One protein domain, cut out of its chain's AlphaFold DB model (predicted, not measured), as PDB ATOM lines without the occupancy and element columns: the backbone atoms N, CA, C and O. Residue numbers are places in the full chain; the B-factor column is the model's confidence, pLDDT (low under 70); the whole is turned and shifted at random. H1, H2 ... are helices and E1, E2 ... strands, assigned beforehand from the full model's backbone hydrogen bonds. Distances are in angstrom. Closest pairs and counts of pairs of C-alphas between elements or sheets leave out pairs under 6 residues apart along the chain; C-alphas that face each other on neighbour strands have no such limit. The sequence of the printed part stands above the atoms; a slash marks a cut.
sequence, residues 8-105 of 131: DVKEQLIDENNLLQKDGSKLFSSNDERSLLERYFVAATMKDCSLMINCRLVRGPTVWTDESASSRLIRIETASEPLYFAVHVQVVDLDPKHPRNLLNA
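What this domain is: This is residues 8 to 105 of the 131 residues of a protein of Bursaphelenchus okinawaensis (UniProt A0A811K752). A loose cluster of four helices, with H3 in its middle, sits at one end, and a long, strongly twisted ribbon of three strands reaches away from it as an arm. The 98 printed residues hold H1, H2, H3, E1, E2, E3 and H4 in that order, mixed helices and strands, with an antiparallel sheet in the order E1, E3, E2. The whole is extended, with a radius of gyration of the C-alphas of 20.5 A and spans of 65 by 28 by 21 A.

Where its parts are: H1, residues 8 to 14, 9.9 A long, begins at C-alpha 8 (324.081, 363.413, 233.061). H2 is residues 24 to 29, 9.4 A, and H3 residues 33 to 48, 22.8 A. E1 is residues 50 to 58, 25.2 A, E2 residues 71 to 76, 16.2 A, and E3 residues 83 to 92, 27.3 A. H4, residues 99 to 105, 9.8 A, ends at C-alpha 105 (309.508, 358.679, 249.938).

How they stand to each other: H1 is close to but not clearly touching H3, with the closest C-alphas, Val 9 and Arg 34, 8.0 A apart. H3 touches H2 with residues 35 to 39 alone, closest C-alphas Leu 27 and Ser 35 at 5.6 A, at a steep tilt of 66 degrees, opposite ways. Every O i to N i+4 pair is within hydrogen-bond range in H1, H3 and H4; H2 has 0 of 2, and 1 of 3 O i to N i+3 pairs. E1 and E3 are antiparallel at 157 degrees, with N 54 and O 88 at 2.9 A. E2 and E3 form a hairpin, with N 74 and O 85 at 2.8 A. H4 is close to but not clearly touching H1, closest C-alphas Ile 14 and Pro 99 at 6.4 A.

The domain as a whole: The C-alphas farthest apart, Asp 8 and Ser 80, are 66.2 A apart. The printed part has no cut; the link from E1 to E2 is long. Residues 12 to 27 and 60 to 71 have pLDDT under 70.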
ATOM      1  N   ASP A   8     323.036 364.439 233.028       74.56
ATOM      2  CA  ASP A   8     324.081 363.413 233.061       74.56
ATOM      3  C   ASP A   8     324.262 362.811 234.462       74.56
ATOM      4  O   ASP A   8     324.399 361.599 234.617       74.56
ATOM      5  N   VAL A   9     324.187 363.637 235.509       72.81
ATOM      6  CA  VAL A   9     324.259 363.169 236.901       72.81
ATOM      7  C   VAL A   9     323.002 362.384 237.275       72.81
ATOM      8  O   VAL A   9     323.094 361.358 237.947       72.81
ATOM      9  N   LYS A  10     321.821 362.822 236.827       74.75
ATOM     10  CA  LYS A  10     320.568 362.083 237.046       74.75
ATOM     11  C   LYS A  10     320.590 360.721 236.356       74.75
ATOM     12  O   LYS A  10     320.170 359.754 236.982       74.75
ATOM     13  N   GLU A  11     321.095 360.638 235.125       73.00
ATOM     14  CA  GLU A  11     321.264 359.374 234.396       73.00
ATOM     15  C   GLU A  11     322.244 358.434 235.107       73.00
ATOM     16  O   GLU A  11     321.921 357.269 235.324       73.00
ATOM     17  N   GLN A  12     323.388 358.944 235.572       69.12
ATOM     18  CA  GLN A  12     324.356 358.146 236.336       69.12
ATOM     19  C   GLN A  12     323.795 357.627 237.664       69.12
ATOM     20  O   GLN A  12     324.134 356.526 238.077       69.12
ATOM     21  N   LEU A  13     322.945 358.407 238.339       67.12
ATOM     22  CA  LEU A  13     322.282 357.982 239.576       67.12
ATOM     23  C   LEU A  13     321.148 356.975 239.326       67.12
ATOM     24  O   LEU A  13     320.725 356.301 240.258       67.12
ATOM     25  N   ILE A  14     320.608 356.905 238.107       68.62
ATOM     26  CA  ILE A  14     319.601 355.908 237.713       68.62
ATOM     27  C   ILE A  14     320.272 354.574 237.357       68.62
ATOM     28  O   ILE A  14     319.665 353.522 237.547       68.62
ATOM     29  N   ASP A  15     321.513 354.604 236.872       66.44
ATOM     30  CA  ASP A  15     322.299 353.398 236.623       66.44
ATOM     31  C   ASP A  15     322.722 352.741 237.947       66.44
ATOM     32  O   ASP A  15     323.550 353.258 238.700       66.44
ATOM     33  N   GLU A  16     322.151 351.567 238.219       59.97
ATOM     34  CA  GLU A  16     322.363 350.794 239.448       59.97
ATOM     35  C   GLU A  16     323.841 350.463 239.694       59.97
ATOM     36  O   GLU A  16     324.275 350.369 240.844       59.97
ATOM     37  N   ASN A  17     324.646 350.381 238.629       60.06
ATOM     38  CA  ASN A  17     326.080 350.094 238.715       60.06
ATOM     39  C   ASN A  17     326.930 351.305 239.135       60.06
ATOM     40  O   ASN A  17     328.119 351.146 239.419       60.06
ATOM     41  N   ASN A  18     326.346 352.507 239.159       60.69
ATOM     42  CA  ASN A  18     327.026 353.779 239.422       60.69
ATOM     43  C   ASN A  18     326.435 354.554 240.615       60.69
ATOM     44  O   ASN A  18     326.846 355.687 240.879       60.69
ATOM     45  N   LEU A  19     325.509 353.938 241.364       59.00
ATOM     46  CA  LEU A  19     324.837 354.535 242.530       59.00
ATOM     47  C   LEU A  19     325.793 354.965 243.648       59.00
ATOM     48  O   LEU A  19     325.471 355.861 244.426       59.00
ATOM     49  N   LEU A  20     326.960 354.330 243.732       62.00
ATOM     50  CA  LEU A  20     328.002 354.657 244.691       62.00
ATOM     51  C   LEU A  20     329.279 354.970 243.919       62.00
ATOM     52  O   LEU A  20     329.681 354.208 243.036       62.00
ATOM     53  N   GLN A  21     329.943 356.079 244.260       60.41
ATOM     54  CA  GLN A  21     331.309 356.293 243.796       60.41
ATOM     55  C   GLN A  21     332.141 355.053 244.134       60.41
ATOM     56  O   GLN A  21     332.096 354.553 245.257       60.41
ATOM     57  N   LYS A  22     332.940 354.582 243.168       59.78
ATOM     58  CA  LYS A  22     333.857 353.441 243.353       59.78
ATOM     59  C   LYS A  22     334.818 353.636 244.536       59.78
ATOM     60  O   LYS A  22     335.365 352.666 245.044       59.78
ATOM     61  N   ASP A  23     335.007 354.884 244.964       64.44
ATOM     62  CA  ASP A  23     335.774 355.273 246.140       64.44
ATOM     63  C   ASP A  23     334.838 355.711 247.282       64.44
ATOM     64  O   ASP A  23     334.471 356.881 247.413       64.44
ATOM     65  N   GLY A  24     334.458 354.757 248.137       63.47
ATOM     66  CA  GLY A  24     333.573 354.991 249.284       63.47
ATOM     67  C   GLY A  24     334.123 355.968 250.336       63.47
ATOM     68  O   GLY A  24     333.367 356.428 251.189       63.47
ATOM     69  N   SER A  25     335.408 356.340 250.278       64.50
ATOM     70  CA  SER A  25     335.997 357.336 251.186       64.50
ATOM     71  C   SER A  25     335.551 358.770 250.864       64.50
ATOM     72  O   SER A  25     335.408 359.615 251.758       64.50
ATOM     73  N   LYS A  26     335.264 359.048 249.586       65.56
ATOM     74  CA  LYS A  26     334.793 360.358 249.114       65.56
ATOM     75  C   LYS A  26     333.338 360.626 249.464       65.56
ATOM     76  O   LYS A  26     332.979 361.782 249.682       65.56
ATOM     77  N   LEU A  27     332.543 359.568 249.614       69.50
ATOM     78  CA  LEU A  27     331.131 359.635 249.994       69.50
ATOM     79  C   LEU A  27     330.901 360.421 251.295       69.50
ATOM     80  O   LEU A  27     329.942 361.180 251.411       69.50
ATOM     81  N   PHE A  28     331.779 360.233 252.282       70.19
ATOM     82  CA  PHE A  28     331.617 360.817 253.617       70.19
ATOM     83  C   PHE A  28     332.419 362.102 253.839       70.19
ATOM     84  O   PHE A  28     332.145 362.826 254.793       70.19
ATOM     85  N   SER A  29     333.398 362.391 252.979       75.12
ATOM     86  CA  SER A  29     334.305 363.538 253.131       75.12
ATOM     87  C   SER A  29     333.895 364.761 252.307       75.12
ATOM     88  O   SER A  29     334.264 365.884 252.648       75.12
ATOM     89  N   SER A  30     333.117 364.569 251.242       77.75
ATOM     90  CA  SER A  30     332.674 365.637 250.345       77.75
ATOM     91  C   SER A  30     331.274 366.155 250.697       77.75
ATOM     92  O   SER A  30     330.438 365.446 251.263       77.75
ATOM     93  N   ASN A  31     331.020 367.434 250.399       78.50
ATOM     94  CA  ASN A  31     329.771 368.117 250.759       78.50
ATOM     95  C   ASN A  31     329.053 368.772 249.571       78.50
ATOM     96  O   ASN A  31     328.261 369.695 249.750       78.50
ATOM     97  N   ASP A  32     329.342 368.319 248.357       83.88
ATOM     98  CA  ASP A  32     328.588 368.697 247.169       83.88
ATOM     99  C   ASP A  32     327.196 368.030 247.145       83.88
ATOM    100  O   ASP A  32     326.911 367.075 247.879       83.88
ATOM    101  N   GLU A  33     326.299 368.553 246.304       80.75
ATOM    102  CA  GLU A  33     324.907 368.096 246.249       80.75
ATOM    103  C   GLU A  33     324.768 366.622 245.835       80.75
ATOM    104  O   GLU A  33     323.845 365.945 246.301       80.75
ATOM    105  N   ARG A  34     325.684 366.100 245.009       80.75
ATOM    106  CA  ARG A  34     325.689 364.688 244.609       80.75
ATOM    107  C   ARG A  34     326.068 363.807 245.792       80.75
ATOM    108  O   ARG A  34     325.337 362.871 246.103       80.75
ATOM    109  N   SER A  35     327.135 364.139 246.503       82.12
ATOM    110  CA  SER A  35     327.597 363.364 247.659       82.12
ATOM    111  C   SER A  35     326.592 363.368 248.816       82.12
ATOM    112  O   SER A  35     326.518 362.425 249.604       82.12
ATOM    113  N   LEU A  36     325.752 364.402 248.924       84.12
ATOM    114  CA  LEU A  36     324.597 364.385 249.825       84.12
ATOM    115  C   LEU A  36     323.496 363.402 249.365       84.12
ATOM    116  O   LEU A  36     322.904 362.728 250.209       84.12
ATOM    117  N   LEU A  37     323.218 363.293 248.058       84.81
ATOM    118  CA  LEU A  37     322.265 362.307 247.518       84.81
ATOM    119  C   LEU A  37     322.773 360.873 247.701       84.81
ATOM    120  O   LEU A  37     322.020 360.008 248.140       84.81
ATOM    121  N   GLU A  38     324.050 360.629 247.422       82.38
ATOM    122  CA  GLU A  38     324.669 359.313 247.608       82.38
ATOM    123  C   GLU A  38     324.610 358.889 249.088       82.38
ATOM    124  O   GLU A  38     324.179 357.776 249.401       82.38
ATOM    125  N   ARG A  39     324.921 359.799 250.027       85.31
ATOM    126  CA  ARG A  39     324.761 359.549 251.473       85.31
ATOM    127  C   ARG A  39     323.315 359.256 251.861       85.31
ATOM    128  O   ARG A  39     323.077 358.379 252.690       85.31
ATOM    129  N   TYR A  40     322.352 359.956 251.260       86.94
ATOM    130  CA  TYR A  40     320.936 359.666 251.475       86.94
ATOM    131  C   TYR A  40     320.577 358.247 251.021       86.94
ATOM    132  O   TYR A  40     319.905 357.538 251.766       86.94
ATOM    133  N   PHE A  41     321.027 357.800 249.844       85.94
ATOM    134  CA  PHE A  41     320.719 356.450 249.357       85.94
ATOM    135  C   PHE A  41     321.363 355.362 250.211       85.94
ATOM    136  O   PHE A  41     320.702 354.365 250.509       85.94
ATOM    137  N   VAL A  42     322.591 355.573 250.692       86.75
ATOM    138  CA  VAL A  42     323.211 354.672 251.677       86.75
ATOM    139  C   VAL A  42     322.388 354.628 252.961       86.75
ATOM    140  O   VAL A  42     322.029 353.543 253.412       86.75
ATOM    141  N   ALA A  43     322.012 355.781 253.518       88.50
ATOM    142  CA  ALA A  43     321.204 355.838 254.734       88.50
ATOM    143  C   ALA A  43     319.825 355.182 254.552       88.50
ATOM    144  O   ALA A  43     319.368 354.448 255.423       88.50
ATOM    145  N   ALA A  44     319.173 355.402 253.410       89.31
ATOM    146  CA  ALA A  44     317.894 354.785 253.082       89.31
ATOM    147  C   ALA A  44     318.015 353.261 252.924       89.31
ATOM    148  O   ALA A  44     317.117 352.538 253.342       89.31
ATOM    149  N   THR A  45     319.128 352.772 252.371       89.19
ATOM    150  CA  THR A  45     319.422 351.333 252.260       89.19
ATOM    151  C   THR A  45     319.646 350.720 253.639       89.19
ATOM    152  O   THR A  45     318.993 349.745 253.983       89.19
ATOM    153  N   MET A  46     320.478 351.348 254.475       91.12
ATOM    154  CA  MET A  46     320.731 350.901 255.852       91.12
ATOM    155  C   MET A  46     319.488 350.969 256.750       91.12
ATOM    156  O   MET A  46     319.393 350.240 257.729       91.12
ATOM    157  N   LYS A  47     318.535 351.857 256.454       91.06
ATOM    158  CA  LYS A  47     317.274 351.949 257.199       91.06
ATOM    159  C   LYS A  47     316.294 350.830 256.835       91.06
ATOM    160  O   LYS A  47     315.543 350.392 257.697       91.06
ATOM    161  N   ASP A  48     316.289 350.413 255.572       90.75
ATOM    162  CA  ASP A  48     315.365 349.405 255.043       90.75
ATOM    163  C   ASP A  48     315.967 347.985 255.018       90.75
ATOM    164  O   ASP A  48     315.307 347.065 254.542       90.75
ATOM    165  N   CYS A  49     317.201 347.795 255.494       95.19
ATOM    166  CA  CYS A  49     317.831 346.480 255.577       95.19
ATOM    167  C   CYS A  49     317.287 345.659 256.757       95.19
ATOM    168  O   CYS A  49     316.780 346.215 257.738       95.19
ATOM    169  N   SER A  50     317.471 344.341 256.711       95.12
ATOM    170  CA  SER A  50     317.081 343.439 257.798       95.12
ATOM    171  C   SER A  50     318.300 342.925 258.565       95.12
ATOM    172  O   SER A  50     319.377 342.717 258.003       95.12
ATOM    173  N   LEU A  51     318.125 342.661 259.862       94.12
ATOM    174  CA  LEU A  51     319.097 341.919 260.664       94.12
ATOM    175  C   LEU A  51     318.646 340.467 260.789       94.12
ATOM    176  O   LEU A  51     317.629 340.172 261.415       94.12
ATOM    177  N   MET A  52     319.424 339.553 260.221       94.44
ATOM    178  CA  MET A  52     319.227 338.120 260.382       94.44
ATOM    179  C   MET A  52     320.102 337.617 261.529       94.44
ATOM    180  O   MET A  52     321.330 337.689 261.471       94.44
ATOM    181  N   ILE A  53     319.460 337.101 262.576       92.62
ATOM    182  CA  ILE A  53     320.124 336.568 263.767       92.62
ATOM    183  C   ILE A  53     319.907 335.057 263.791       92.62
ATOM    184  O   ILE A  53     318.781 334.589 263.950       92.62
ATOM    185  N   ASN A  54     320.987 334.295 263.638       91.06
ATOM    186  CA  ASN A  54     320.966 332.844 263.766       91.06
ATOM    187  C   ASN A  54     321.530 332.443 265.133       91.06
ATOM    188  O   ASN A  54     322.650 332.822 265.479       91.06
ATOM    189  N   CYS A  55     320.756 331.665 265.889       90.69
ATOM    190  CA  CYS A  55     321.118 331.180 267.214       90.69
ATOM    191  C   CYS A  55     321.127 329.652 267.223       90.69
ATOM    192  O   CYS A  55     320.102 329.013 266.982       90.69
ATOM    193  N   ARG A  56     322.264 329.054 267.586       89.25
ATOM    194  CA  ARG A  56     322.396 327.605 267.766       89.25
ATOM    195  C   ARG A  56     322.677 327.281 269.224       89.25
ATOM    196  O   ARG A  56     323.673 327.745 269.771       89.25
ATOM    197  N   LEU A  57     321.840 326.440 269.833       89.31
ATOM    198  CA  LEU A  57     322.109 325.906 271.168       89.31
ATOM    199  C   LEU A  57     323.393 325.064 271.135       89.31
ATOM    200  O   LEU A  57     323.535 324.166 270.299       89.31
ATOM    201  N   VAL A  58     324.310 325.331 272.061       85.94
ATOM    202  CA  VAL A  58     325.542 324.559 272.243       85.94
ATOM    203  C   VAL A  58     325.554 323.916 273.626       85.94
ATOM    204  O   VAL A  58     325.147 324.518 274.619       85.94
ATOM    205  N   ARG A  59     325.966 322.645 273.687       74.06
ATOM    206  CA  ARG A  59     326.001 321.875 274.935       74.06
ATOM    207  C   ARG A  59     327.373 322.010 275.589       74.06
ATOM    208  O   ARG A  59     328.345 321.456 275.084       74.06
ATOM    209  N   GLY A  60     327.411 322.688 276.735       63.88
ATOM    210  CA  GLY A  60     328.576 322.750 277.619       63.88
ATOM    211  C   GLY A  60     329.784 323.519 277.060       63.88
ATOM    212  O   GLY A  60     329.766 323.985 275.919       63.88
ATOM    213  N   PRO A  61     330.853 323.665 277.864       55.41
ATOM    214  CA  PRO A  61     332.015 324.486 277.550       55.41
ATOM    215  C   PRO A  61     332.971 323.722 276.628       55.41
ATOM    216  O   PRO A  61     334.117 323.453 276.977       55.41
ATOM    217  N   THR A  62     332.519 323.334 275.437       56.25
ATOM    218  CA  THR A  62     333.470 323.015 274.368       56.25
ATOM    219  C   THR A  62     333.934 324.338 273.789       56.25
ATOM    220  O   THR A  62     333.279 324.930 272.939       56.25
ATOM    221  N   VAL A  63     335.024 324.820 274.390       54.09
ATOM    222  CA  VAL A  63     335.943 325.874 273.951       54.09
ATOM    223  C   VAL A  63     335.734 326.215 272.476       54.09
ATOM    224  O   VAL A  63     336.245 325.542 271.585       54.09
ATOM    225  N   TRP A  64     334.936 327.251 272.218       53.62
ATOM    226  CA  TRP A  64     334.837 327.825 270.888       53.62
ATOM    227  C   TRP A  64     335.952 328.867 270.790       53.62
ATOM    228  O   TRP A  64     335.837 329.964 271.322       53.62
ATOM    229  N   THR A  65     337.076 328.468 270.195       54.94
ATOM    230  CA  THR A  65     338.248 329.311 269.886       54.94
ATOM    231  C   THR A  65     338.102 330.021 268.543       54.94
ATOM    232  O   THR A  65     339.096 330.270 267.869       54.94
ATOM    233  N   ASP A  66     336.876 330.285 268.095       52.22
ATOM    234  CA  ASP A  66     336.685 331.052 266.870       52.22
ATOM    235  C   ASP A  66     336.624 332.536 267.241       52.22
ATOM    236  O   ASP A  66     335.566 333.074 267.564       52.22
ATOM    237  N   GLU A  67     337.791 333.188 267.252       53.91
ATOM    238  CA  GLU A  67     337.974 334.630 267.489       53.91
ATOM    239  C   GLU A  67     337.462 335.490 266.316       53.91
ATOM    240  O   GLU A  67     338.004 336.546 265.990       53.91
ATOM    241  N   SER A  68     336.404 335.053 265.638       54.47
ATOM    242  CA  SER A  68     335.705 335.890 264.675       54.47
ATOM    243  C   SER A  68     334.896 336.946 265.427       54.47
ATOM    244  O   SER A  68     334.034 336.624 266.244       54.47
ATOM    245  N   ALA A  69     335.109 338.226 265.109       54.41
ATOM    246  CA  ALA A  69     334.391 339.349 265.721       54.41
ATOM    247  C   ALA A  69     332.850 339.259 265.585       54.41
ATOM    248  O   ALA A  69     332.124 339.932 266.327       54.41
ATOM    249  N   SER A  70     332.343 338.442 264.648       53.56
ATOM    250  CA  SER A  70     330.911 338.238 264.395       53.56
ATOM    251  C   SER A  70     330.290 337.078 265.176       53.56
ATOM    252  O   SER A  70     329.070 337.055 265.339       53.56
ATOM    253  N   SER A  71     331.095 336.126 265.655       57.47
ATOM    254  CA  SER A  71     330.620 334.922 266.341       57.47
ATOM    255  C   SER A  71     330.619 335.167 267.844       57.47
ATOM    256  O   SER A  71     331.664 335.177 268.492       57.47
ATOM    257  N   ARG A  72     329.438 335.404 268.422       73.56
ATOM    258  CA  ARG A  72     329.291 335.690 269.858       73.56
ATOM    259  C   ARG A  72     328.606 334.530 270.559       73.56
ATOM    260  O   ARG A  72     327.575 334.045 270.105       73.56
ATOM    261  N   LEU A  73     329.155 334.101 271.691       80.00
ATOM    262  CA  LEU A  73     328.475 333.175 272.587       80.00
ATOM    263  C   LEU A  73     327.589 333.978 273.548       80.00
ATOM    264  O   LEU A  73     328.084 334.859 274.251       80.00
ATOM    265  N   ILE A  74     326.296 333.675 273.602       84.88
ATOM    266  CA  ILE A  74     325.364 334.260 274.570       84.88
ATOM    267  C   ILE A  74     325.030 333.208 275.624       84.88
ATOM    268  O   ILE A  74     324.603 332.102 275.292       84.88
ATOM    269  N   ARG A  75     325.212 333.564 276.898       85.94
ATOM    270  CA  ARG A  75     324.765 332.772 278.045       85.94
ATOM    271  C   ARG A  75     323.425 333.313 278.531       85.94
ATOM    272  O   ARG A  75     323.315 334.503 278.812       85.94
ATOM    273  N   ILE A  76     322.433 332.440 278.651       88.12
ATOM    274  CA  ILE A  76     321.129 332.744 279.241       88.12
ATOM    275  C   ILE A  76     321.023 331.959 280.547       88.12
ATOM    276  O   ILE A  76     321.114 330.730 280.543       88.12
ATOM    277  N   GLU A  77     320.854 332.666 281.664       88.44
ATOM    278  CA  GLU A  77     320.630 332.033 282.966       88.44
ATOM    279  C   GLU A  77     319.241 331.389 283.010       88.44
ATOM    280  O   GLU A  77     318.254 331.981 282.570       88.44
ATOM    281  N   THR A  78     319.157 330.183 283.567       86.50
ATOM    282  CA  THR A  78     317.883 329.499 283.823       86.50
ATOM    283  C   THR A  78     317.847 328.975 285.258       86.50
ATOM    284  O   THR A  78     318.852 329.019 285.963       86.50
ATOM    285  N   ALA A  79     316.687 328.488 285.709       89.81
ATOM    286  CA  ALA A  79     316.520 327.964 287.065       89.81
ATOM    287  C   ALA A  79     317.276 326.645 287.325       89.81
ATOM    288  O   ALA A  79     317.475 326.292 288.485       89.81
ATOM    289  N   SER A  80     317.663 325.909 286.276       87.19
ATOM    290  CA  SER A  80     318.390 324.639 286.392       87.19
ATOM    291  C   SER A  80     319.859 324.797 286.011       87.19
ATOM    292  O   SER A  80     320.728 324.782 286.876       87.19
ATOM    293  N   GLU A  81     320.137 324.971 284.720       86.81
ATOM    294  CA  GLU A  81     321.485 325.123 284.176       86.81
ATOM    295  C   GLU A  81     321.522 326.245 283.130       86.81
ATOM    296  O   GLU A  81     320.547 326.453 282.399       86.81
ATOM    297  N   PRO A  82     322.635 326.989 283.024       85.94
ATOM    298  CA  PRO A  82     322.763 328.020 282.006       85.94
ATOM    299  C   PRO A  82     322.726 327.416 280.599       85.94
ATOM    300  O   PRO A  82     323.383 326.414 280.310       85.94
ATOM    301  N   LEU A  83     321.991 328.070 279.701       87.75
ATOM    302  CA  LEU A  83     321.978 327.734 278.281       87.75
ATOM    303  C   LEU A  83     322.979 328.607 277.537       87.75
ATOM    304  O   LEU A  83     323.085 329.809 277.785       87.75
ATOM    305  N   TYR A  84     323.681 328.005 276.585       86.19
ATOM    306  CA  TYR A  84     324.666 328.688 275.761       86.19
ATOM    307  C   TYR A  84     324.225 328.656 274.304       86.19
ATOM    308  O   TYR A  84     323.885 327.600 273.768       86.19
ATOM    309  N   PHE A  85     324.255 329.813 273.652       88.50
ATOM    310  CA  PHE A  85     323.921 329.963 272.244       88.50
ATOM    311  C   PHE A  85     325.114 330.527 271.487       88.50
ATOM    312  O   PHE A  85     325.629 331.587 271.826       88.50
ATOM    313  N   ALA A  86     325.527 329.827 270.440       87.50
ATOM    314  CA  ALA A  86     326.344 330.405 269.390       87.50
ATOM    315  C   ALA A  86     325.456 331.326 268.546       87.50
ATOM    316  O   ALA A  86     324.448 330.862 268.004       87.50
ATOM    317  N   VAL A  87     325.811 332.604 268.455       87.81
ATOM    318  CA  VAL A  87     325.045 333.616 267.726       87.81
ATOM    319  C   VAL A  87     325.870 334.178 266.586       87.81
ATOM    320  O   VAL A  87     327.017 334.589 266.768       87.81
ATOM    321  N   HIS A  88     325.241 334.220 265.419       87.19
ATOM    322  CA  HIS A  88     325.760 334.849 264.218       87.19
ATOM    323  C   HIS A  88     324.750 335.882 263.727       87.19
ATOM    324  O   HIS A  88     323.567 335.568 263.573       87.19
ATOM    325  N   VAL A  89     325.208 337.111 263.504       89.56
ATOM    326  CA  VAL A  89     324.365 338.225 263.050       89.56
ATOM    327  C   VAL A  89     324.828 338.664 261.672       89.56
ATOM    328  O   VAL A  89     326.016 338.898 261.454       89.56
ATOM    329  N   GLN A  90     323.885 338.800 260.746       91.81
ATOM    330  CA  GLN A  90     324.132 339.265 259.387       91.81
ATOM    331  C   GLN A  90     323.171 340.394 259.039       91.81
ATOM    332  O   GLN A  90     321.991 340.338 259.381       91.81
ATOM    333  N   VAL A  91     323.677 341.405 258.335       92.62
ATOM    334  CA  VAL A  91     322.834 342.408 257.683       92.62
ATOM    335  C   VAL A  91     322.493 341.892 256.290       92.62
ATOM    336  O   VAL A  91     323.393 341.513 255.540       92.62
ATOM    337  N   VAL A  92     321.207 341.840 255.965       93.25
ATOM    338  CA  VAL A  92     320.680 341.376 254.673       93.25
ATOM    339  C   VAL A  92     319.798 342.460 254.048       93.25
ATOM    340  O   VAL A  92     319.510 343.464 254.696       93.25
ATOM    341  N   ASP A  93     319.392 342.279 252.791       91.81
ATOM    342  CA  ASP A  93     318.625 343.267 252.010       91.81
ATOM    343  C   ASP A  93     319.395 344.585 251.777       91.81
ATOM    344  O   ASP A  93     318.870 345.688 251.919       91.81
ATOM    345  N   LEU A  94     320.681 344.466 251.429       88.31
ATOM    346  CA  LEU A  94     321.603 345.591 251.217       88.31
ATOM    347  C   LEU A  94     321.573 346.170 249.792       88.31
ATOM    348  O   LEU A  94     322.549 346.777 249.347       88.31
ATOM    349  N   ASP A  95     320.459 346.008 249.086       85.12
ATOM    350  CA  ASP A  95     320.304 346.526 247.731       85.12
ATOM    351  C   ASP A  95     320.189 348.061 247.749       85.12
ATOM    352  O   ASP A  95     319.287 348.607 248.404       85.12
ATOM    353  N   PRO A  96     321.067 348.789 247.030       81.31
ATOM    354  CA  PRO A  96     321.046 350.245 247.013       81.31
ATOM    355  C   PRO A  96     319.683 350.819 246.611       81.31
ATOM    356  O   PRO A  96     319.090 350.459 245.591       81.31
ATOM    357  N   LYS A  97     319.176 351.779 247.390       84.44
ATOM    358  CA  LYS A  97     317.920 352.460 247.054       84.44
ATOM    359  C   LYS A  97     318.081 353.344 245.813       84.44
ATOM    360  O   LYS A  97     318.844 354.301 245.807       84.44
ATOM    361  N   HIS A  98     317.250 353.080 244.809       79.75
ATOM    362  CA  HIS A  98     317.168 353.843 243.562       79.75
ATOM    363  C   HIS A  98     316.591 355.272 243.758       79.75
ATOM    364  O   HIS A  98     315.701 355.453 244.593       79.75
ATOM    365  N   PRO A  99     316.956 356.286 242.943       79.38
ATOM    366  CA  PRO A  99     316.432 357.658 243.043       79.38
ATOM    367  C   PRO A  99     314.911 357.814 243.016       79.38
ATOM    368  O   PRO A  99     314.346 358.644 243.722       79.38
ATOM    369  N   ARG A 100     314.216 356.966 242.256       80.81
ATOM    370  CA  ARG A 100     312.744 356.845 242.305       80.81
ATOM    371  C   ARG A 100     312.208 356.650 243.733       80.81
ATOM    372  O   ARG A 100     311.152 357.184 244.065       80.81
ATOM    373  N   ASN A 101     312.953 355.962 244.600       79.75
ATOM    374  CA  ASN A 101     312.585 355.779 246.002       79.75
ATOM    375  C   ASN A 101     312.603 357.096 246.778       79.75
ATOM    376  O   ASN A 101     311.737 357.276 247.627       79.75
ATOM    377  N   LEU A 102     313.516 358.024 246.468       82.12
ATOM    378  CA  LEU A 102     313.558 359.349 247.094       82.12
ATOM    379  C   LEU A 102     312.294 360.153 246.762       82.12
ATOM    380  O   LEU A 102     311.655 360.681 247.669       82.12
ATOM    381  N   LEU A 103     311.893 360.201 245.487       83.75
ATOM    382  CA  LEU A 103     310.678 360.916 245.068       83.75
ATOM    383  C   LEU A 103     309.424 360.314 245.721       83.75
ATOM    384  O   LEU A 103     308.612 361.028 246.312       83.75
ATOM    385  N   ASN A 104     309.312 358.985 245.705       86.56
ATOM    386  CA  ASN A 104     308.200 358.276 246.335       86.56
ATOM    387  C   ASN A 104     308.204 358.427 247.866       86.56
ATOM    388  O   ASN A 104     307.147 358.514 248.491       86.56
ATOM    389  N   ALA A 105     309.375 358.441 248.504       85.31
ATOM    390  CA  ALA A 105     309.508 358.679 249.938       85.31
ATOM    391  C   ALA A 105     309.090 360.105 250.308       85.31
ATOM    392  O   ALA A 105     308.351 360.275 251.274       85.31
TER     393      ALA A 105